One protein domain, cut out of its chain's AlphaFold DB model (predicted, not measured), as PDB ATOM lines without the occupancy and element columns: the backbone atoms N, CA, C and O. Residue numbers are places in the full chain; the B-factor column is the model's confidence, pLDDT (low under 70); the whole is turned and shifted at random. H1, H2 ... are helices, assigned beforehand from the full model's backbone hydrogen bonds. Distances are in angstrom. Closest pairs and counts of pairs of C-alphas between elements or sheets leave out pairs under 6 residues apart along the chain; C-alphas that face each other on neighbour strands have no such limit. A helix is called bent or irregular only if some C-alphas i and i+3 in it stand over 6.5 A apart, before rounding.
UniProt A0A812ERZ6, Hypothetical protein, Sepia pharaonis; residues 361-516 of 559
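What this domain is: This is residues 361 to 516 of the 559 residues of the protein "Hypothetical protein" of Sepia pharaonis (UniProt A0A812ERZ6). Three very long helices run to and fro along one axis and make a long, loose rod: H1 goes out, H2 folds back beside it as a helical hairpin, and H3 goes out again beside H2 without touching either helix. The centres of the three make a triangle, H1 and H2 touch over part of their length near their link, and the last residues, 505 to 516, stick out at one end. The printed part has 156 residues with three named helices, H1, H2 and H3 in that order along the chain, and no named strand; its class is all helix, with 144 residues in the helices. It is extended, with a radius of gyration of the C-alphas of 24.0 A, and the C-alphas span 85 by 28 by 21 A.

How they stand to each other: Start at the first printed residue, Gln 361, and go on to H1, residues 363 to 403, which points along (-0.98, -0.08, 0.18). A tight link of four residues takes you to H2, residues 408 to 452. H1 and H2 touch, with 7 pairs of C-alphas within 8 A; look at Ser 401 and Arg 411, whose C-alphas are the closest of the two helices at 7.0 A. Their lines stand at a shallow tilt of 11 degrees, they run opposite ways, and they form a hairpin with centres 11.8 A apart. H1 touches H2 with residues 386 to 401 alone, and H2 touches H1 with residues 411 to 429 alone. A second tight link, of five residues, brings you to H3, residues 458 to 515, which points along (-0.87, -0.11, 0.49), while H2 points along (0.94, -0.03, -0.33). H2 and H3 are near each other, with 24 pairs of C-alphas within 10 A, and their closest C-alphas are 8.0 A apart. H1 and H3 are apart. In the backbone of H2 each O i to N i+4 pair is within hydrogen-bond range; in H1 it is 35 of 37 pairs and in H3 51 of 54.

Where its parts are: Find C-alpha 363 at (42.805, 8.454, 48.092), where H1 begins; from there x falls along the helix until C-alpha 403 at (-16.308, 5.591, 59.815), 60.3 A from the start. H1 is neither bent nor irregular, but only just: C-alphas 374 and 377 are 6.5 A apart. H2 has 45 residues and is 64.4 A long from first to last C-alpha; look for its start at C-alpha 408, (-22.552, 12.488, 52.555). H3 is the longest helix by residues, with 58, and measures 82.8 A; it ends at C-alpha 515, (-28.254, 13.457, 69.784).

The domain as a whole: The outline is a rod, and the two C-alphas farthest apart are those of Ser 457 and Phe 516, at 85.6 A. Four stretches stand free: residues 373 to 378, which belong to H1; residues 454 to 460, of which 458 to 460 belong to H3; residues 498 to 503, which belong to H3; and residues 505 to 516, of which 505 to 515 belong to H3. Without them the body has 125 residues and spans 69 by 29 by 19 A. The printed part has no cut, and no link is long. In this predicted model the mean pLDDT of the printed part is 74.5, and 17 printed residues are under 70, among them residues 453 to 458 and 484 to 486.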
ATOM      1  N   GLN A 361      42.709   1.945  45.565       84.69
ATOM      2  CA  GLN A 361      43.829   2.474  46.366       84.69
ATOM      3  C   GLN A 361      43.986   4.004  46.265       84.69
ATOM      4  O   GLN A 361      44.765   4.594  47.006       84.69
ATOM      5  N   ASN A 362      43.275   4.664  45.346       88.12
ATOM      6  CA  ASN A 362      43.464   6.089  45.093       88.12
ATOM      7  C   ASN A 362      42.653   6.948  46.086       88.12
ATOM      8  O   ASN A 362      41.421   6.998  46.026       88.12
ATOM      9  N   GLU A 363      43.352   7.626  47.000       84.75
ATOM     10  CA  GLU A 363      42.805   8.454  48.092       84.75
ATOM     11  C   GLU A 363      41.797   9.514  47.614       84.75
ATOM     12  O   GLU A 363      40.744   9.708  48.224       84.75
ATOM     13  N   THR A 364      42.071  10.182  46.490       80.62
ATOM     14  CA  THR A 364      41.175  11.197  45.911       80.62
ATOM     15  C   THR A 364      39.870  10.586  45.419       80.62
ATOM     16  O   THR A 364      38.794  11.101  45.723       80.62
ATOM     17  N   TYR A 365      39.942   9.447  44.728       78.62
ATOM     18  CA  TYR A 365      38.757   8.733  44.258       78.62
ATOM     19  C   TYR A 365      37.900   8.253  45.435       78.62
ATOM     20  O   TYR A 365      36.675   8.352  45.397       78.62
ATOM     21  N   ARG A 366      38.547   7.832  46.530       81.12
ATOM     22  CA  ARG A 366      37.886   7.415  47.772       81.12
ATOM     23  C   ARG A 366      37.058   8.535  48.406       81.12
ATOM     24  O   ARG A 366      35.965   8.256  48.890       81.12
ATOM     25  N   ARG A 367      37.529   9.788  48.366       82.38
ATOM     26  CA  ARG A 367      36.793  10.953  48.902       82.38
ATOM     27  C   ARG A 367      35.543  11.290  48.087       82.38
ATOM     28  O   ARG A 367      34.488  11.512  48.676       82.38
ATOM     29  N   TYR A 368      35.627  11.277  46.755       78.94
ATOM     30  CA  TYR A 368      34.455  11.512  45.894       78.94
ATOM     31  C   TYR A 368      33.413  10.408  46.033       78.94
ATOM     32  O   TYR A 368      32.221  10.680  46.170       78.94
ATOM     33  N   ILE A 369      33.880   9.161  46.060       81.56
ATOM     34  CA  ILE A 369      33.063   7.991  46.355       81.56
ATOM     35  C   ILE A 369      32.387   8.168  47.722       81.56
ATOM     36  O   ILE A 369      31.169   8.071  47.802       81.56
ATOM     37  N   PHE A 370      33.121   8.522  48.776       81.38
ATOM     38  CA  PHE A 370      32.549   8.721  50.110       81.38
ATOM     39  C   PHE A 370      31.446   9.794  50.148       81.38
ATOM     40  O   PHE A 370      30.387   9.552  50.723       81.38
ATOM     41  N   LEU A 371      31.641  10.940  49.487       78.50
ATOM     42  CA  LEU A 371      30.606  11.977  49.352       78.50
ATOM     43  C   LEU A 371      29.359  11.460  48.622       78.50
ATOM     44  O   LEU A 371      28.231  11.726  49.045       78.50
ATOM     45  N   LEU A 372      29.553  10.672  47.562       79.38
ATOM     46  CA  LEU A 372      28.453  10.051  46.833       79.38
ATOM     47  C   LEU A 372      27.702   9.036  47.709       79.38
ATOM     48  O   LEU A 372      26.469   9.047  47.697       79.38
ATOM     49  N   VAL A 373      28.401   8.250  48.547       81.44
ATOM     50  CA  VAL A 373      27.746   7.407  49.572       81.44
ATOM     51  C   VAL A 373      26.918   8.248  50.485       81.44
ATOM     52  O   VAL A 373      25.771   7.914  50.700       81.44
ATOM     53  N   LEU A 374      27.488   9.307  51.045       78.50
ATOM     54  CA  LEU A 374      26.828  10.071  52.089       78.50
ATOM     55  C   LEU A 374      25.511  10.675  51.579       78.50
ATOM     56  O   LEU A 374      24.527  10.728  52.312       78.50
ATOM     57  N   SER A 375      25.467  11.042  50.293       79.25
ATOM     58  CA  SER A 375      24.268  11.580  49.642       79.25
ATOM     59  C   SER A 375      23.157  10.542  49.397       79.25
ATOM     60  O   SER A 375      21.975  10.892  49.407       79.25
ATOM     61  N   PHE A 376      23.496   9.260  49.218       79.50
ATOM     62  CA  PHE A 376      22.539   8.235  48.785       79.50
ATOM     63  C   PHE A 376      21.518   7.818  49.871       79.50
ATOM     64  O   PHE A 376      20.323   7.809  49.571       79.50
ATOM     65  N   PRO A 377      21.896   7.549  51.143       78.31
ATOM     66  CA  PRO A 377      20.962   7.287  52.234       78.31
ATOM     67  C   PRO A 377      20.050   8.470  52.520       78.31
ATOM     68  O   PRO A 377      18.876   8.263  52.806       78.31
ATOM     69  N   VAL A 378      20.564   9.702  52.426       76.56
ATOM     70  CA  VAL A 378      19.758  10.915  52.622       76.56
ATOM     71  C   VAL A 378      18.657  10.969  51.566       76.56
ATOM     72  O   VAL A 378      17.487  11.156  51.897       76.56
ATOM     73  N   PHE A 379      19.002  10.719  50.304       74.00
ATOM     74  CA  PHE A 379      18.028  10.651  49.220       74.00
ATOM     75  C   PHE A 379      17.005   9.523  49.417       74.00
ATOM     76  O   PHE A 379      15.797   9.752  49.329       74.00
ATOM     77  N   PHE A 380      17.476   8.315  49.726       78.44
ATOM     78  CA  PHE A 380      16.604   7.168  49.957       78.44
ATOM     79  C   PHE A 380      15.653   7.406  51.134       78.44
ATOM     80  O   PHE A 380      14.474   7.066  51.060       78.44
ATOM     81  N   PHE A 381      16.139   8.058  52.190       76.94
ATOM     82  CA  PHE A 381      15.333   8.468  53.330       76.94
ATOM     83  C   PHE A 381      14.211   9.423  52.911       76.94
ATOM     84  O   PHE A 381      13.066   9.197  53.294       76.94
ATOM     85  N   PHE A 382      14.489  10.435  52.081       76.62
ATOM     86  CA  PHE A 382      13.444  11.330  51.568       76.62
ATOM     87  C   PHE A 382      12.404  10.596  50.718       76.62
ATOM     88  O   PHE A 382      11.204  10.823  50.891       76.62
ATOM     89  N   PHE A 383      12.841   9.699  49.831       77.62
ATOM     90  CA  PHE A 383      11.927   8.916  49.000       77.62
ATOM     91  C   PHE A 383      11.034   8.006  49.856       77.62
ATOM     92  O   PHE A 383       9.809   8.024  49.724       77.62
ATOM     93  N   PHE A 384      11.643   7.264  50.783       79.06
ATOM     94  CA  PHE A 384      10.937   6.387  51.713       79.06
ATOM     95  C   PHE A 384       9.961   7.169  52.594       79.06
ATOM     96  O   PHE A 384       8.809   6.769  52.740       79.06
ATOM     97  N   PHE A 385      10.385   8.310  53.138       77.56
ATOM     98  CA  PHE A 385       9.542   9.159  53.974       77.56
ATOM     99  C   PHE A 385       8.337   9.705  53.198       77.56
ATOM    100  O   PHE A 385       7.220   9.688  53.709       77.56
ATOM    101  N   SER A 386       8.539  10.132  51.949       78.06
ATOM    102  CA  SER A 386       7.461  10.590  51.067       78.06
ATOM    103  C   SER A 386       6.448   9.470  50.801       78.06
ATOM    104  O   SER A 386       5.243   9.653  50.994       78.06
ATOM    105  N   TYR A 387       6.930   8.273  50.456       79.19
ATOM    106  CA  TYR A 387       6.082   7.101  50.230       79.19
ATOM    107  C   TYR A 387       5.315   6.678  51.495       79.19
ATOM    108  O   TYR A 387       4.113   6.415  51.444       79.19
ATOM    109  N   PHE A 388       5.985   6.684  52.650       78.75
ATOM    110  CA  PHE A 388       5.367   6.418  53.946       78.75
ATOM    111  C   PHE A 388       4.256   7.426  54.266       78.75
ATOM    112  O   PHE A 388       3.183   7.037  54.728       78.75
ATOM    113  N   PHE A 389       4.473   8.711  53.980       78.00
ATOM    114  CA  PHE A 389       3.475   9.755  54.213       78.00
ATOM    115  C   PHE A 389       2.247   9.584  53.312       78.00
ATOM    116  O   PHE A 389       1.119   9.699  53.792       78.00
ATOM    117  N   LEU A 390       2.450   9.257  52.030       79.44
ATOM    118  CA  LEU A 390       1.362   8.936  51.102       79.44
ATOM    119  C   LEU A 390       0.533   7.759  51.617       79.44
ATOM    120  O   LEU A 390      -0.694   7.838  51.651       79.44
ATOM    121  N   PHE A 391       1.202   6.687  52.039       79.50
ATOM    122  CA  PHE A 391       0.542   5.512  52.588       79.50
ATOM    123  C   PHE A 391      -0.261   5.851  53.841       79.50
ATOM    124  O   PHE A 391      -1.430   5.484  53.927       79.50
ATOM    125  N   PHE A 392       0.330   6.589  54.783       78.06
ATOM    126  CA  PHE A 392      -0.369   7.025  55.988       78.06
ATOM    127  C   PHE A 392      -1.624   7.835  55.639       78.06
ATOM    128  O   PHE A 392      -2.682   7.625  56.231       78.06
ATOM    129  N   PHE A 393      -1.534   8.707  54.633       78.44
ATOM    130  CA  PHE A 393      -2.666   9.501  54.165       78.44
ATOM    131  C   PHE A 393      -3.765   8.637  53.532       78.44
ATOM    132  O   PHE A 393      -4.943   8.808  53.845       78.44
ATOM    133  N   PHE A 394      -3.392   7.679  52.681       78.38
ATOM    134  CA  PHE A 394      -4.319   6.724  52.066       78.38
ATOM    135  C   PHE A 394      -4.990   5.829  53.109       78.38
ATOM    136  O   PHE A 394      -6.201   5.617  53.065       78.38
ATOM    137  N   PHE A 395      -4.215   5.342  54.076       79.81
ATOM    138  CA  PHE A 395      -4.706   4.535  55.183       79.81
ATOM    139  C   PHE A 395      -5.692   5.324  56.041       79.81
ATOM    140  O   PHE A 395      -6.785   4.837  56.324       79.81
ATOM    141  N   PHE A 396      -5.353   6.563  56.400       78.81
ATOM    142  CA  PHE A 396      -6.245   7.438  57.152       78.81
ATOM    143  C   PHE A 396      -7.516   7.764  56.361       78.81
ATOM    144  O   PHE A 396      -8.606   7.729  56.927       78.81
ATOM    145  N   TYR A 397      -7.405   8.000  55.049       80.75
ATOM    146  CA  TYR A 397      -8.564   8.190  54.178       80.75
ATOM    147  C   TYR A 397      -9.477   6.979  54.144       80.75
ATOM    148  O   TYR A 397     -10.689   7.113  54.300       80.75
ATOM    149  N   PHE A 398      -8.897   5.796  53.995       77.62
ATOM    150  CA  PHE A 398      -9.642   4.553  54.024       77.62
ATOM    151  C   PHE A 398     -10.342   4.350  55.374       77.62
ATOM    152  O   PHE A 398     -11.536   4.052  55.407       77.62
ATOM    153  N   LEU A 399      -9.637   4.593  56.486       77.12
ATOM    154  CA  LEU A 399     -10.200   4.502  57.833       77.12
ATOM    155  C   LEU A 399     -11.386   5.460  57.994       77.12
ATOM    156  O   LEU A 399     -12.470   5.052  58.404       77.12
ATOM    157  N   MET A 400     -11.208   6.720  57.603       77.06
ATOM    158  CA  MET A 400     -12.255   7.738  57.667       77.06
ATOM    159  C   MET A 400     -13.437   7.387  56.759       77.06
ATOM    160  O   MET A 400     -14.586   7.453  57.189       77.06
ATOM    161  N   SER A 401     -13.192   6.887  55.549       74.81
ATOM    162  CA  SER A 401     -14.263   6.415  54.668       74.81
ATOM    163  C   SER A 401     -15.057   5.245  55.262       74.81
ATOM    164  O   SER A 401     -16.225   5.078  54.905       74.81
ATOM    165  N   ILE A 402     -14.463   4.430  56.141       73.81
ATOM    166  CA  ILE A 402     -15.188   3.379  56.870       73.81
ATOM    167  C   ILE A 402     -16.077   3.983  57.960       73.81
ATOM    168  O   ILE A 402     -17.219   3.542  58.110       73.81
ATOM    169  N   PHE A 403     -15.574   4.968  58.709       72.88
ATOM    170  CA  PHE A 403     -16.308   5.591  59.815       72.88
ATOM    171  C   PHE A 403     -17.432   6.522  59.346       72.88
ATOM    172  O   PHE A 403     -18.472   6.607  59.991       72.88
ATOM    173  N   ILE A 404     -17.261   7.191  58.208       77.00
ATOM    174  CA  ILE A 404     -18.149   8.263  57.736       77.00
ATOM    175  C   ILE A 404     -19.067   7.731  56.628       77.00
ATOM    176  O   ILE A 404     -19.227   8.308  55.554       77.00
ATOM    177  N   ARG A 405     -19.666   6.560  56.848       60.84
ATOM    178  CA  ARG A 405     -20.523   5.961  55.820       60.84
ATOM    179  C   ARG A 405     -21.820   6.747  55.612       60.84
ATOM    180  O   ARG A 405     -22.305   6.817  54.486       60.84
ATOM    181  N   ASP A 406     -22.339   7.360  56.671       72.06
ATOM    182  CA  ASP A 406     -23.703   7.895  56.672       72.06
ATOM    183  C   ASP A 406     -23.757   9.428  56.477       72.06
ATOM    184  O   ASP A 406     -24.825   9.987  56.246       72.06
ATOM    185  N   PHE A 407     -22.607  10.118  56.463       75.62
ATOM    186  CA  PHE A 407     -22.533  11.575  56.286       75.62
ATOM    187  C   PHE A 407     -21.982  11.948  54.905       75.62
ATOM    188  O   PHE A 407     -20.776  12.117  54.710       75.62
ATOM    189  N   PHE A 408     -22.886  12.122  53.938       72.19
ATOM    190  CA  PHE A 408     -22.552  12.488  52.555       72.19
ATOM    191  C   PHE A 408     -21.693  13.761  52.459       72.19
ATOM    192  O   PHE A 408     -20.695  13.785  51.737       72.19
ATOM    193  N   LEU A 409     -22.031  14.795  53.241       73.56
ATOM    194  CA  LEU A 409     -21.286  16.056  53.278       73.56
ATOM    195  C   LEU A 409     -19.840  15.845  53.744       73.56
ATOM    196  O   LEU A 409     -18.903  16.378  53.155       73.56
ATOM    197  N   PHE A 410     -19.645  15.014  54.767       72.94
ATOM    198  CA  PHE A 410     -18.319  14.730  55.297       72.94
ATOM    199  C   PHE A 410     -17.501  13.910  54.295       72.94
ATOM    200  O   PHE A 410     -16.326  14.201  54.090       72.94
ATOM    201  N   ARG A 411     -18.119  12.958  53.581       73.50
ATOM    202  CA  ARG A 411     -17.451  12.222  52.498       73.50
ATOM    203  C   ARG A 411     -16.975  13.155  51.382       73.50
ATOM    204  O   ARG A 411     -15.847  13.005  50.919       73.50
ATOM    205  N   PHE A 412     -17.795  14.127  50.982       73.19
ATOM    206  CA  PHE A 412     -17.417  15.120  49.972       73.19
ATOM    207  C   PHE A 412     -16.245  15.986  50.441       73.19
ATOM    208  O   PHE A 412     -15.226  16.076  49.757       73.19
ATOM    209  N   ILE A 413     -16.352  16.558  51.642       75.88
ATOM    210  CA  ILE A 413     -15.309  17.403  52.232       75.88
ATOM    211  C   ILE A 413     -13.998  16.622  52.357       75.88
ATOM    212  O   ILE A 413     -12.950  17.085  51.907       75.88
ATOM    213  N   PHE A 414     -14.056  15.403  52.890       76.06
ATOM    214  CA  PHE A 414     -12.890  14.547  53.056       76.06
ATOM    215  C   PHE A 414     -12.276  14.125  51.711       76.06
ATOM    216  O   PHE A 414     -11.055  14.065  51.583       76.06
ATOM    217  N   SER A 415     -13.095  13.897  50.681       73.25
ATOM    218  CA  SER A 415     -12.617  13.618  49.322       73.25
ATOM    219  C   SER A 415     -11.923  14.825  48.688       73.25
ATOM    220  O   SER A 415     -10.865  14.663  48.083       73.25
ATOM    221  N   CYS A 416     -12.454  16.037  48.872       72.31
ATOM    222  CA  CYS A 416     -11.783  17.272  48.453       72.31
ATOM    223  C   CYS A 416     -10.444  17.454  49.183       72.31
ATOM    224  O   CYS A 416      -9.441  17.807  48.564       72.31
ATOM    225  N   PHE A 417     -10.398  17.147  50.482       73.25
ATOM    226  CA  PHE A 417      -9.164  17.185  51.269       73.25
ATOM    227  C   PHE A 417      -8.121  16.182  50.803       73.25
ATOM    228  O   PHE A 417      -6.937  16.516  50.683       73.25
ATOM    229  N   PHE A 418      -8.562  14.964  50.522       78.56
ATOM    230  CA  PHE A 418      -7.719  13.921  49.974       78.56
ATOM    231  C   PHE A 418      -7.141  14.323  48.629       78.56
ATOM    232  O   PHE A 418      -5.932  14.247  48.444       78.56
ATOM    233  N   PHE A 419      -7.982  14.836  47.734       73.56
ATOM    234  CA  PHE A 419      -7.547  15.326  46.437       73.56
ATOM    235  C   PHE A 419      -6.508  16.447  46.571       73.56
ATOM    236  O   PHE A 419      -5.464  16.390  45.927       73.56
ATOM    237  N   LEU A 420      -6.726  17.424  47.458       74.94
ATOM    238  CA  LEU A 420      -5.772  18.517  47.667       74.94
ATOM    239  C   LEU A 420      -4.425  18.016  48.218       74.94
ATOM    240  O   LEU A 420      -3.364  18.460  47.770       74.94
ATOM    241  N   SER A 421      -4.446  17.065  49.158       76.75
ATOM    242  CA  SER A 421      -3.218  16.432  49.658       76.75
ATOM    243  C   SER A 421      -2.528  15.570  48.605       76.75
ATOM    244  O   SER A 421      -1.301  15.578  48.540       76.75
ATOM    245  N   LEU A 422      -3.286  14.894  47.742       77.00
ATOM    246  CA  LEU A 422      -2.764  14.112  46.626       77.00
ATOM    247  C   LEU A 422      -2.080  15.015  45.589       77.00
ATOM    248  O   LEU A 422      -0.939  14.761  45.218       77.00
ATOM    249  N   VAL A 423      -2.726  16.110  45.172       74.00
ATOM    250  CA  VAL A 423      -2.142  17.108  44.254       74.00
ATOM    251  C   VAL A 423      -0.851  17.676  44.836       74.00
ATOM    252  O   VAL A 423       0.166  17.771  44.147       74.00
ATOM    253  N   ARG A 424      -0.856  18.003  46.131       73.44
ATOM    254  CA  ARG A 424       0.337  18.484  46.824       73.44
ATOM    255  C   ARG A 424       1.446  17.434  46.869       73.44
ATOM    256  O   ARG A 424       2.609  17.774  46.656       73.44
ATOM    257  N   PHE A 425       1.099  16.183  47.156       77.81
ATOM    258  CA  PHE A 425       2.043  15.076  47.135       77.81
ATOM    259  C   PHE A 425       2.666  14.926  45.749       77.81
ATOM    260  O   PHE A 425       3.887  14.893  45.648       77.81
ATOM    261  N   PHE A 426       1.860  14.921  44.686       72.12
ATOM    262  CA  PHE A 426       2.361  14.847  43.315       72.12
ATOM    263  C   PHE A 426       3.269  16.024  42.967       72.12
ATOM    264  O   PHE A 426       4.307  15.814  42.349       72.12
ATOM    265  N   PHE A 427       2.937  17.237  43.410       74.81
ATOM    266  CA  PHE A 427       3.802  18.400  43.220       74.81
ATOM    267  C   PHE A 427       5.157  18.233  43.925       74.81
ATOM    268  O   PHE A 427       6.199  18.444  43.310       74.81
ATOM    269  N   LEU A 428       5.165  17.809  45.194       75.31
ATOM    270  CA  LEU A 428       6.401  17.569  45.951       75.31
ATOM    271  C   LEU A 428       7.211  16.402  45.380       75.31
ATOM    272  O   LEU A 428       8.432  16.494  45.269       75.31
ATOM    273  N   PHE A 429       6.536  15.326  44.982       75.62
ATOM    274  CA  PHE A 429       7.138  14.173  44.326       75.62
ATOM    275  C   PHE A 429       7.797  14.584  43.009       75.62
ATOM    276  O   PHE A 429       8.972  14.286  42.795       75.62
ATOM    277  N   PHE A 430       7.088  15.342  42.172       71.25
ATOM    278  CA  PHE A 430       7.612  15.883  40.923       71.25
ATOM    279  C   PHE A 430       8.819  16.792  41.168       71.25
ATOM    280  O   PHE A 430       9.851  16.609  40.527       71.25
ATOM    281  N   LEU A 431       8.744  17.706  42.143       75.31
ATOM    282  CA  LEU A 431       9.866  18.570  42.519       75.31
ATOM    283  C   LEU A 431      11.085  17.746  42.972       75.31
ATOM    284  O   LEU A 431      12.213  18.049  42.584       75.31
ATOM    285  N   SER A 432      10.860  16.673  43.740       74.25
ATOM    286  CA  SER A 432      11.921  15.757  44.177       74.25
ATOM    287  C   SER A 432      12.549  14.992  43.009       74.25
ATOM    288  O   SER A 432      13.766  14.825  42.970       74.25
ATOM    289  N   HIS A 433      11.750  14.598  42.013       75.06
ATOM    290  CA  HIS A 433      12.228  13.936  40.801       75.06
ATOM    291  C   HIS A 433      13.011  14.888  39.896       75.06
ATOM    292  O   HIS A 433      14.026  14.503  39.322       75.06
ATOM    293  N   LEU A 434      12.567  16.139  39.785       74.25
ATOM    294  CA  LEU A 434      13.256  17.179  39.026       74.25
ATOM    295  C   LEU A 434      14.605  17.506  39.676       74.25
ATOM    296  O   LEU A 434      15.617  17.613  38.983       74.25
ATOM    297  N   PHE A 435      14.637  17.563  41.009       73.44
ATOM    298  CA  PHE A 435      15.875  17.663  41.776       73.44
ATOM    299  C   PHE A 435      16.784  16.451  41.552       73.44
ATOM    300  O   PHE A 435      17.963  16.628  41.253       73.44
ATOM    301  N   TYR A 436      16.242  15.231  41.618       73.38
ATOM    302  CA  TYR A 436      16.985  14.002  41.337       73.38
ATOM    303  C   TYR A 436      17.605  14.017  39.939       73.38
ATOM    304  O   TYR A 436      18.786  13.718  39.786       73.38
ATOM    305  N   PHE A 437      16.839  14.418  38.925       72.06
ATOM    306  CA  PHE A 437      17.322  14.510  37.553       72.06
ATOM    307  C   PHE A 437      18.465  15.525  37.418       72.06
ATOM    308  O   PHE A 437      19.487  15.224  36.798       72.06
ATOM    309  N   TYR A 438      18.338  16.703  38.039       74.50
ATOM    310  CA  TYR A 438      19.407  17.706  38.051       74.50
ATOM    311  C   TYR A 438      20.651  17.228  38.801       74.50
ATOM    312  O   TYR A 438      21.764  17.388  38.298       74.50
ATOM    313  N   PHE A 439      20.472  16.612  39.970       75.19
ATOM    314  CA  PHE A 439      21.562  16.053  40.760       75.19
ATOM    315  C   PHE A 439      22.286  14.947  39.990       75.19
ATOM    316  O   PHE A 439      23.507  14.988  39.871       75.19
ATOM    317  N   TYR A 440      21.550  14.013  39.385       73.44
ATOM    318  CA  TYR A 440      22.125  12.947  38.571       73.44
ATOM    319  C   TYR A 440      22.876  13.507  37.365       73.44
ATOM    320  O   TYR A 440      24.005  13.099  37.110       73.44
ATOM    321  N   ARG A 441      22.306  14.489  36.654       74.00
ATOM    322  CA  ARG A 441      22.984  15.155  35.534       74.00
ATOM    323  C   ARG A 441      24.284  15.813  35.984       74.00
ATOM    324  O   ARG A 441      25.271  15.742  35.258       74.00
ATOM    325  N   LEU A 442      24.299  16.425  37.164       74.00
ATOM    326  CA  LEU A 442      25.485  17.072  37.708       74.00
ATOM    327  C   LEU A 442      26.549  16.055  38.132       74.00
ATOM    328  O   LEU A 442      27.692  16.173  37.702       74.00
ATOM    329  N   VAL A 443      26.171  15.018  38.884       73.44
ATOM    330  CA  VAL A 443      27.069  13.917  39.272       73.44
ATOM    331  C   VAL A 443      27.635  13.219  38.040       73.44
ATOM    332  O   VAL A 443      28.839  12.990  37.966       73.44
ATOM    333  N   PHE A 444      26.791  12.930  37.049       71.12
ATOM    334  CA  PHE A 444      27.203  12.323  35.790       71.12
ATOM    335  C   PHE A 444      28.145  13.241  35.013       71.12
ATOM    336  O   PHE A 444      29.166  12.772  34.525       71.12
ATOM    337  N   SER A 445      27.863  14.548  34.966       72.00
ATOM    338  CA  SER A 445      28.756  15.529  34.339       72.00
ATOM    339  C   SER A 445      30.110  15.572  35.044       72.00
ATOM    340  O   SER A 445      31.126  15.495  34.364       72.00
ATOM    341  N   CYS A 446      30.149  15.608  36.381       70.19
ATOM    342  CA  CYS A 446      31.390  15.538  37.160       70.19
ATOM    343  C   CYS A 446      32.147  14.224  36.931       70.19
ATOM    344  O   CYS A 446      33.370  14.240  36.811       70.19
ATOM    345  N   PHE A 447      31.437  13.098  36.845       70.88
ATOM    346  CA  PHE A 447      32.035  11.791  36.583       70.88
ATOM    347  C   PHE A 447      32.654  11.723  35.184       70.88
ATOM    348  O   PHE A 447      33.807  11.327  35.049       70.88
ATOM    349  N   LEU A 448      31.928  12.170  34.154       72.12
ATOM    350  CA  LEU A 448      32.436  12.276  32.782       72.12
ATOM    351  C   LEU A 448      33.656  13.194  32.717       72.12
ATOM    352  O   LEU A 448      34.608  12.890  32.009       72.12
ATOM    353  N   TYR A 449      33.646  14.280  33.490       67.88
ATOM    354  CA  TYR A 449      34.759  15.218  33.572       67.88
ATOM    355  C   TYR A 449      35.999  14.608  34.232       67.88
ATOM    356  O   TYR A 449      37.105  14.790  33.734       67.88
ATOM    357  N   LEU A 450      35.824  13.846  35.315       68.12
ATOM    358  CA  LEU A 450      36.908  13.091  35.950       68.12
ATOM    359  C   LEU A 450      37.472  12.021  35.010       68.12
ATOM    360  O   LEU A 450      38.680  11.829  34.966       68.12
ATOM    361  N   PHE A 451      36.608  11.358  34.240       71.56
ATOM    362  CA  PHE A 451      37.012  10.306  33.309       71.56
ATOM    363  C   PHE A 451      37.720  10.865  32.061       71.56
ATOM    364  O   PHE A 451      38.694  10.292  31.589       71.56
ATOM    365  N   LEU A 452      37.258  12.002  31.534       72.25
ATOM    366  CA  LEU A 452      37.869  12.690  30.387       72.25
ATOM    367  C   LEU A 452      39.092  13.533  30.773       72.25
ATOM    368  O   LEU A 452      39.915  13.839  29.912       72.25
ATOM    369  N   GLY A 453      39.219  13.917  32.047       65.19
ATOM    370  CA  GLY A 453      40.310  14.749  32.558       65.19
ATOM    371  C   GLY A 453      41.695  14.119  32.411       65.19
ATOM    372  O   GLY A 453      42.677  14.848  32.339       65.19
ATOM    373  N   GLU A 454      41.788  12.795  32.269       62.50
ATOM    374  CA  GLU A 454      43.053  12.120  31.947       62.50
ATOM    375  C   GLU A 454      43.542  12.405  30.510       62.50
ATOM    376  O   GLU A 454      44.715  12.192  30.214       62.50
ATOM    377  N   ALA A 455      42.685  12.929  29.624       64.00
ATOM    378  CA  ALA A 455      43.009  13.163  28.214       64.00
ATOM    379  C   ALA A 455      43.315  14.631  27.848       64.00
ATOM    380  O   ALA A 455      43.832  14.881  26.759       64.00
ATOM    381  N   TYR A 456      43.021  15.610  28.715       59.22
ATOM    382  CA  TYR A 456      43.125  17.039  28.379       59.22
ATOM    383  C   TYR A 456      44.098  17.808  29.287       59.22
ATOM    384  O   TYR A 456      44.115  17.654  30.504       59.22
ATOM    385  N   SER A 457      44.902  18.688  28.684       61.22
ATOM    386  CA  SER A 457      45.904  19.522  29.363       61.22
ATOM    387  C   SER A 457      45.292  20.481  30.402       61.22
ATOM    388  O   SER A 457      44.336  21.198  30.100       61.22
ATOM    389  N   CYS A 458      45.903  20.547  31.594       63.59
ATOM    390  CA  CYS A 458      45.398  21.166  32.835       63.59
ATOM    391  C   CYS A 458      44.797  22.584  32.767       63.59
ATOM    392  O   CYS A 458      44.005  22.929  33.639       63.59
ATOM    393  N   SER A 459      45.151  23.440  31.805       73.69
ATOM    394  CA  SER A 459      44.807  24.872  31.875       73.69
ATOM    395  C   SER A 459      43.364  25.205  31.475       73.69
ATOM    396  O   SER A 459      42.763  26.098  32.066       73.69
ATOM    397  N   GLN A 460      42.770  24.488  30.514       68.44
ATOM    398  CA  GLN A 460      41.358  24.690  30.143       68.44
ATOM    399  C   GLN A 460      40.393  24.009  31.121       68.44
ATOM    400  O   GLN A 460      39.257  24.455  31.297       68.44
ATOM    401  N   LEU A 461      40.866  22.959  31.796       68.69
ATOM    402  CA  LEU A 461      40.083  22.190  32.754       68.69
ATOM    403  C   LEU A 461      39.667  23.054  33.958       68.69
ATOM    404  O   LEU A 461      38.527  22.979  34.409       68.69
ATOM    405  N   ASP A 462      40.569  23.924  34.412       74.69
ATOM    406  CA  ASP A 462      40.427  24.718  35.635       74.69
ATOM    407  C   ASP A 462      39.348  25.815  35.530       74.69
ATOM    408  O   ASP A 462      38.633  26.109  36.493       74.69
ATOM    409  N   PHE A 463      39.175  26.391  34.336       74.94
ATOM    410  CA  PHE A 463      38.151  27.409  34.076       74.94
ATOM    411  C   PHE A 463      36.743  26.803  34.056       74.94
ATOM    412  O   PHE A 463      35.823  27.318  34.696       74.94
ATOM    413  N   ILE A 464      36.581  25.670  33.370       73.81
ATOM    414  CA  ILE A 464      35.299  24.963  33.292       73.81
ATOM    415  C   ILE A 464      34.931  24.380  34.662       73.81
ATOM    416  O   ILE A 464      33.766  24.443  35.059       73.81
ATOM    417  N   LEU A 465      35.915  23.893  35.430       74.50
ATOM    418  CA  LEU A 465      35.687  23.407  36.789       74.50
ATOM    419  C   LEU A 465      35.170  24.528  37.705       74.50
ATOM    420  O   LEU A 465      34.188  24.325  38.415       74.50
ATOM    421  N   ARG A 466      35.754  25.735  37.648       74.81
ATOM    422  CA  ARG A 466      35.260  26.891  38.423       74.81
ATOM    423  C   ARG A 466      33.856  27.316  38.015       74.81
ATOM    424  O   ARG A 466      33.037  27.583  38.892       74.81
ATOM    425  N   ALA A 467      33.552  27.338  36.717       72.81
ATOM    426  CA  ALA A 467      32.206  27.647  36.234       72.81
ATOM    427  C   ALA A 467      31.177  26.597  36.702       72.81
ATOM    428  O   ALA A 467      30.085  26.945  37.152       72.81
ATOM    429  N   SER A 468      31.551  25.315  36.674       76.00
ATOM    430  CA  SER A 468      30.751  24.201  37.198       76.00
ATOM    431  C   SER A 468      30.503  24.326  38.703       76.00
ATOM    432  O   SER A 468      29.362  24.211  39.146       76.00
ATOM    433  N   ILE A 469      31.541  24.612  39.494       76.06
ATOM    434  CA  ILE A 469      31.432  24.785  40.952       76.06
ATOM    435  C   ILE A 469      30.537  25.981  41.291       76.06
ATOM    436  O   ILE A 469      29.705  25.890  42.193       76.06
ATOM    437  N   HIS A 470      30.649  27.087  40.552       74.88
ATOM    438  CA  HIS A 470      29.799  28.250  40.784       74.88
ATOM    439  C   HIS A 470      28.326  27.956  40.457       74.88
ATOM    440  O   HIS A 470      27.441  28.340  41.227       74.88
ATOM    441  N   ASN A 471      28.053  27.238  39.364       73.38
ATOM    442  CA  ASN A 471      26.698  26.802  39.016       73.38
ATOM    443  C   ASN A 471      26.145  25.788  40.029       73.38
ATOM    444  O   ASN A 471      24.968  25.853  40.372       73.38
ATOM    445  N   LEU A 472      26.993  24.896  40.552       75.12
ATOM    446  CA  LEU A 472      26.637  23.969  41.624       75.12
ATOM    447  C   LEU A 472      26.252  24.721  42.899       75.12
ATOM    448  O   LEU A 472      25.223  24.413  43.492       75.12
ATOM    449  N   PHE A 473      27.034  25.725  43.298       74.75
ATOM    450  CA  PHE A 473      26.737  26.544  44.471       74.75
ATOM    451  C   PHE A 473      25.404  27.290  44.319       74.75
ATOM    452  O   PHE A 473      24.566  27.259  45.221       74.75
ATOM    453  N   LEU A 474      25.166  27.893  43.152       71.62
ATOM    454  CA  LEU A 474      23.913  28.589  42.839       71.62
ATOM    455  C   LEU A 474      22.713  27.632  42.835       71.62
ATOM    456  O   LEU A 474      21.665  27.965  43.388       71.62
ATOM    457  N   LEU A 475      22.881  26.426  42.284       77.06
ATOM    458  CA  LEU A 475      21.866  25.374  42.321       77.06
ATOM    459  C   LEU A 475      21.581  24.933  43.761       77.06
ATOM    460  O   LEU A 475      20.419  24.804  44.136       77.06
ATOM    461  N   HIS A 476      22.613  24.746  44.583       75.38
ATOM    462  CA  HIS A 476      22.454  24.348  45.981       75.38
ATOM    463  C   HIS A 476      21.726  25.414  46.801       75.38
ATOM    464  O   HIS A 476      20.863  25.082  47.614       75.38
ATOM    465  N   LEU A 477      22.032  26.691  46.563       72.69
ATOM    466  CA  LEU A 477      21.394  27.824  47.227       72.69
ATOM    467  C   LEU A 477      19.932  27.981  46.782       72.69
ATOM    468  O   LEU A 477      19.046  28.171  47.614       72.69
ATOM    469  N   PHE A 478      19.662  27.801  45.488       74.06
ATOM    470  CA  PHE A 478      18.306  27.776  44.940       74.06
ATOM    471  C   PHE A 478      17.478  26.605  45.491       74.06
ATOM    472  O   PHE A 478      16.324  26.779  45.879       74.06
ATOM    473  N   VAL A 479      18.071  25.415  45.599       72.69
ATOM    474  CA  VAL A 479      17.419  24.236  46.185       72.69
ATOM    475  C   VAL A 479      17.182  24.426  47.677       72.69
ATOM    476  O   VAL A 479      16.087  24.132  48.153       72.69
ATOM    477  N   GLY A 480      18.160  24.955  48.414       75.31
ATOM    478  CA  GLY A 480      17.999  25.299  49.824       75.31
ATOM    479  C   GLY A 480      16.845  26.281  50.031       75.31
ATOM    480  O   GLY A 480      16.011  26.073  50.910       75.31
ATOM    481  N   PHE A 481      16.725  27.282  49.157       72.00
ATOM    482  CA  PHE A 481      15.601  28.214  49.149       72.00
ATOM    483  C   PHE A 481      14.260  27.526  48.839       72.00
ATOM    484  O   PHE A 481      13.280  27.760  49.544       72.00
ATOM    485  N   LEU A 482      14.199  26.639  47.840       73.50
ATOM    486  CA  LEU A 482      12.982  25.881  47.518       73.50
ATOM    487  C   LEU A 482      12.563  24.936  48.650       73.50
ATOM    488  O   LEU A 482      11.376  24.851  48.961       73.50
ATOM    489  N   LEU A 483      13.515  24.254  49.289       74.00
ATOM    490  CA  LEU A 483      13.263  23.394  50.446       74.00
ATOM    491  C   LEU A 483      12.779  24.211  51.643       74.00
ATOM    492  O   LEU A 483      11.810  23.827  52.296       74.00
ATOM    493  N   PHE A 484      13.393  25.367  51.892       69.75
ATOM    494  CA  PHE A 484      12.962  26.296  52.931       69.75
ATOM    495  C   PHE A 484      11.544  26.827  52.672       69.75
ATOM    496  O   PHE A 484      10.700  26.822  53.571       69.75
ATOM    497  N   CYS A 485      11.243  27.217  51.432       68.44
ATOM    498  CA  CYS A 485       9.919  27.684  51.030       68.44
ATOM    499  C   CYS A 485       8.871  26.561  51.138       68.44
ATOM    500  O   CYS A 485       7.817  26.757  51.741       68.44
ATOM    501  N   SER A 486       9.195  25.357  50.653       68.25
ATOM    502  CA  SER A 486       8.391  24.134  50.798       68.25
ATOM    503  C   SER A 486       8.095  23.817  52.265       68.25
ATOM    504  O   SER A 486       6.947  23.531  52.615       68.25
ATOM    505  N   PHE A 487       9.095  23.937  53.141       73.44
ATOM    506  CA  PHE A 487       8.950  23.722  54.578       73.44
ATOM    507  C   PHE A 487       8.021  24.753  55.229       73.44
ATOM    508  O   PHE A 487       7.136  24.383  56.005       73.44
ATOM    509  N   PHE A 488       8.156  26.036  54.888       68.00
ATOM    510  CA  PHE A 488       7.242  27.075  55.372       68.00
ATOM    511  C   PHE A 488       5.810  26.842  54.890       68.00
ATOM    512  O   PHE A 488       4.873  26.913  55.688       68.00
ATOM    513  N   LEU A 489       5.644  26.467  53.620       70.25
ATOM    514  CA  LEU A 489       4.360  26.043  53.073       70.25
ATOM    515  C   LEU A 489       3.818  24.829  53.844       70.25
ATOM    516  O   LEU A 489       2.637  24.764  54.169       70.25
ATOM    517  N   PHE A 490       4.661  23.843  54.160       74.81
ATOM    518  CA  PHE A 490       4.305  22.675  54.969       74.81
ATOM    519  C   PHE A 490       3.801  23.057  56.344       74.81
ATOM    520  O   PHE A 490       2.696  22.649  56.695       74.81
ATOM    521  N   ARG A 491       4.531  23.896  57.068       72.19
ATOM    522  CA  ARG A 491       4.113  24.375  58.384       72.19
ATOM    523  C   ARG A 491       2.802  25.160  58.321       72.19
ATOM    524  O   ARG A 491       1.928  24.929  59.153       72.19
ATOM    525  N   PHE A 492       2.649  26.040  57.332       70.19
ATOM    526  CA  PHE A 492       1.428  26.819  57.133       70.19
ATOM    527  C   PHE A 492       0.220  25.912  56.886       70.19
ATOM    528  O   PHE A 492      -0.780  25.991  57.600       70.19
ATOM    529  N   PHE A 493       0.338  24.986  55.936       69.44
ATOM    530  CA  PHE A 493      -0.733  24.046  55.631       69.44
ATOM    531  C   PHE A 493      -0.999  23.073  56.777       69.44
ATOM    532  O   PHE A 493      -2.155  22.792  57.042       69.44
ATOM    533  N   LEU A 494       0.022  22.572  57.480       77.06
ATOM    534  CA  LEU A 494      -0.163  21.695  58.640       77.06
ATOM    535  C   LEU A 494      -0.939  22.413  59.749       77.06
ATOM    536  O   LEU A 494      -1.860  21.835  60.316       77.06
ATOM    537  N   SER A 495      -0.608  23.680  60.012       71.50
ATOM    538  CA  SER A 495      -1.349  24.525  60.953       71.50
ATOM    539  C   SER A 495      -2.804  24.708  60.513       71.50
ATOM    540  O   SER A 495      -3.727  24.499  61.298       71.50
ATOM    541  N   PHE A 496      -3.023  25.008  59.229       71.31
ATOM    542  CA  PHE A 496      -4.361  25.129  58.652       71.31
ATOM    543  C   PHE A 496      -5.157  23.813  58.733       71.31
ATOM    544  O   PHE A 496      -6.326  23.819  59.110       71.31
ATOM    545  N   TYR A 497      -4.521  22.674  58.449       70.62
ATOM    546  CA  TYR A 497      -5.124  21.348  58.561       70.62
ATOM    547  C   TYR A 497      -5.488  21.002  60.001       70.62
ATOM    548  O   TYR A 497      -6.566  20.465  60.235       70.62
ATOM    549  N   LEU A 498      -4.623  21.326  60.963       77.56
ATOM    550  CA  LEU A 498      -4.890  21.092  62.380       77.56
ATOM    551  C   LEU A 498      -6.066  21.949  62.867       77.56
ATOM    552  O   LEU A 498      -6.931  21.447  63.581       77.56
ATOM    553  N   LEU A 499      -6.133  23.210  62.428       77.69
ATOM    554  CA  LEU A 499      -7.249  24.111  62.715       77.69
ATOM    555  C   LEU A 499      -8.561  23.566  62.145       77.69
ATOM    556  O   LEU A 499      -9.573  23.518  62.840       77.69
ATOM    557  N   LEU A 500      -8.544  23.128  60.888       75.12
ATOM    558  CA  LEU A 500      -9.731  22.617  60.226       75.12
ATOM    559  C   LEU A 500     -10.176  21.273  60.816       75.12
ATOM    560  O   LEU A 500     -11.365  21.070  61.042       75.12
ATOM    561  N   PHE A 501      -9.237  20.388  61.151       78.94
ATOM    562  CA  PHE A 501      -9.528  19.161  61.888       78.94
ATOM    563  C   PHE A 501     -10.172  19.462  63.247       78.94
ATOM    564  O   PHE A 501     -11.201  18.873  63.564       78.94
ATOM    565  N   LEU A 502      -9.622  20.407  64.020       79.31
ATOM    566  CA  LEU A 502     -10.210  20.850  65.289       79.31
ATOM    567  C   LEU A 502     -11.616  21.429  65.098       79.31
ATOM    568  O   LEU A 502     -12.506  21.137  65.892       79.31
ATOM    569  N   PHE A 503     -11.833  22.201  64.031       76.31
ATOM    570  CA  PHE A 503     -13.138  22.767  63.699       76.31
ATOM    571  C   PHE A 503     -14.175  21.682  63.367       76.31
ATOM    572  O   PHE A 503     -15.265  21.676  63.938       76.31
ATOM    573  N   PHE A 504     -13.833  20.722  62.503       71.81
ATOM    574  CA  PHE A 504     -14.719  19.596  62.180       71.81
ATOM    575  C   PHE A 504     -14.973  18.701  63.386       71.81
ATOM    576  O   PHE A 504     -16.100  18.264  63.606       71.81
ATOM    577  N   PHE A 505     -13.936  18.450  64.182       76.31
ATOM    578  CA  PHE A 505     -14.054  17.686  65.410       76.31
ATOM    579  C   PHE A 505     -15.015  18.364  66.393       76.31
ATOM    580  O   PHE A 505     -15.885  17.704  66.955       76.31
ATOM    581  N   PHE A 506     -14.915  19.685  66.554       76.88
ATOM    582  CA  PHE A 506     -15.846  20.460  67.370       76.88
ATOM    583  C   PHE A 506     -17.288  20.327  66.865       76.88
ATOM    584  O   PHE A 506     -18.185  20.058  67.660       76.88
ATOM    585  N   PHE A 507     -17.510  20.436  65.553       74.06
ATOM    586  CA  PHE A 507     -18.841  20.285  64.961       74.06
ATOM    587  C   PHE A 507     -19.428  18.887  65.210       74.06
ATOM    588  O   PHE A 507     -20.570  18.762  65.645       74.06
ATOM    589  N   LEU A 508     -18.611  17.842  65.038       77.12
ATOM    590  CA  LEU A 508     -18.990  16.458  65.321       77.12
ATOM    591  C   LEU A 508     -19.350  16.260  66.803       77.12
ATOM    592  O   LEU A 508     -20.332  15.596  67.117       77.12
ATOM    593  N   VAL A 509     -18.586  16.855  67.724       76.25
ATOM    594  CA  VAL A 509     -18.889  16.807  69.164       76.25
ATOM    595  C   VAL A 509     -20.211  17.506  69.474       76.25
ATOM    596  O   VAL A 509     -21.002  16.966  70.243       76.25
ATOM    597  N   VAL A 510     -20.477  18.666  68.866       76.81
ATOM    598  CA  VAL A 510     -21.749  19.388  69.034       76.81
ATOM    599  C   VAL A 510     -22.921  18.542  68.529       76.81
ATOM    600  O   VAL A 510     -23.913  18.395  69.241       76.81
ATOM    601  N   GLU A 511     -22.792  17.915  67.365       74.00
ATOM    602  CA  GLU A 511     -23.846  17.091  66.757       74.00
ATOM    603  C   GLU A 511     -24.076  15.753  67.496       74.00
ATOM    604  O   GLU A 511     -25.209  15.301  67.679       74.00
ATOM    605  N   ILE A 512     -23.017  15.133  68.022       72.94
ATOM    606  CA  ILE A 512     -23.145  13.958  68.900       72.94
ATOM    607  C   ILE A 512     -23.779  14.359  70.238       72.94
ATOM    608  O   ILE A 512     -24.603  13.631  70.790       72.94
ATOM    609  N   SER A 513     -23.434  15.533  70.767       70.38
ATOM    610  CA  SER A 513     -24.007  16.005  72.028       70.38
ATOM    611  C   SER A 513     -25.474  16.407  71.927       70.38
ATOM    612  O   SER A 513     -26.196  16.296  72.913       70.38
ATOM    613  N   SER A 514     -25.938  16.842  70.753       71.69
ATOM    614  CA  SER A 514     -27.356  17.136  70.538       71.69
ATOM    615  C   SER A 514     -28.197  15.868  70.371       71.69
ATOM    616  O   SER A 514     -29.400  15.902  70.622       71.69
ATOM    617  N   SER A 515     -27.578  14.744  69.993       73.94
ATOM    618  CA  SER A 515     -28.254  13.457  69.784       73.94
ATOM    619  C   SER A 515     -28.256  12.541  71.014       73.94
ATOM    620  O   SER A 515     -29.152  11.705  71.139       73.94
ATOM    621  N   PHE A 516     -27.325  12.711  71.957       60.59
ATOM    622  CA  PHE A 516     -27.283  11.937  73.200       60.59
ATOM    623  C   PHE A 516     -27.576  12.808  74.423       60.59
ATOM    624  O   PHE A 516     -26.852  13.752  74.716       60.59
TER     625      PHE A 516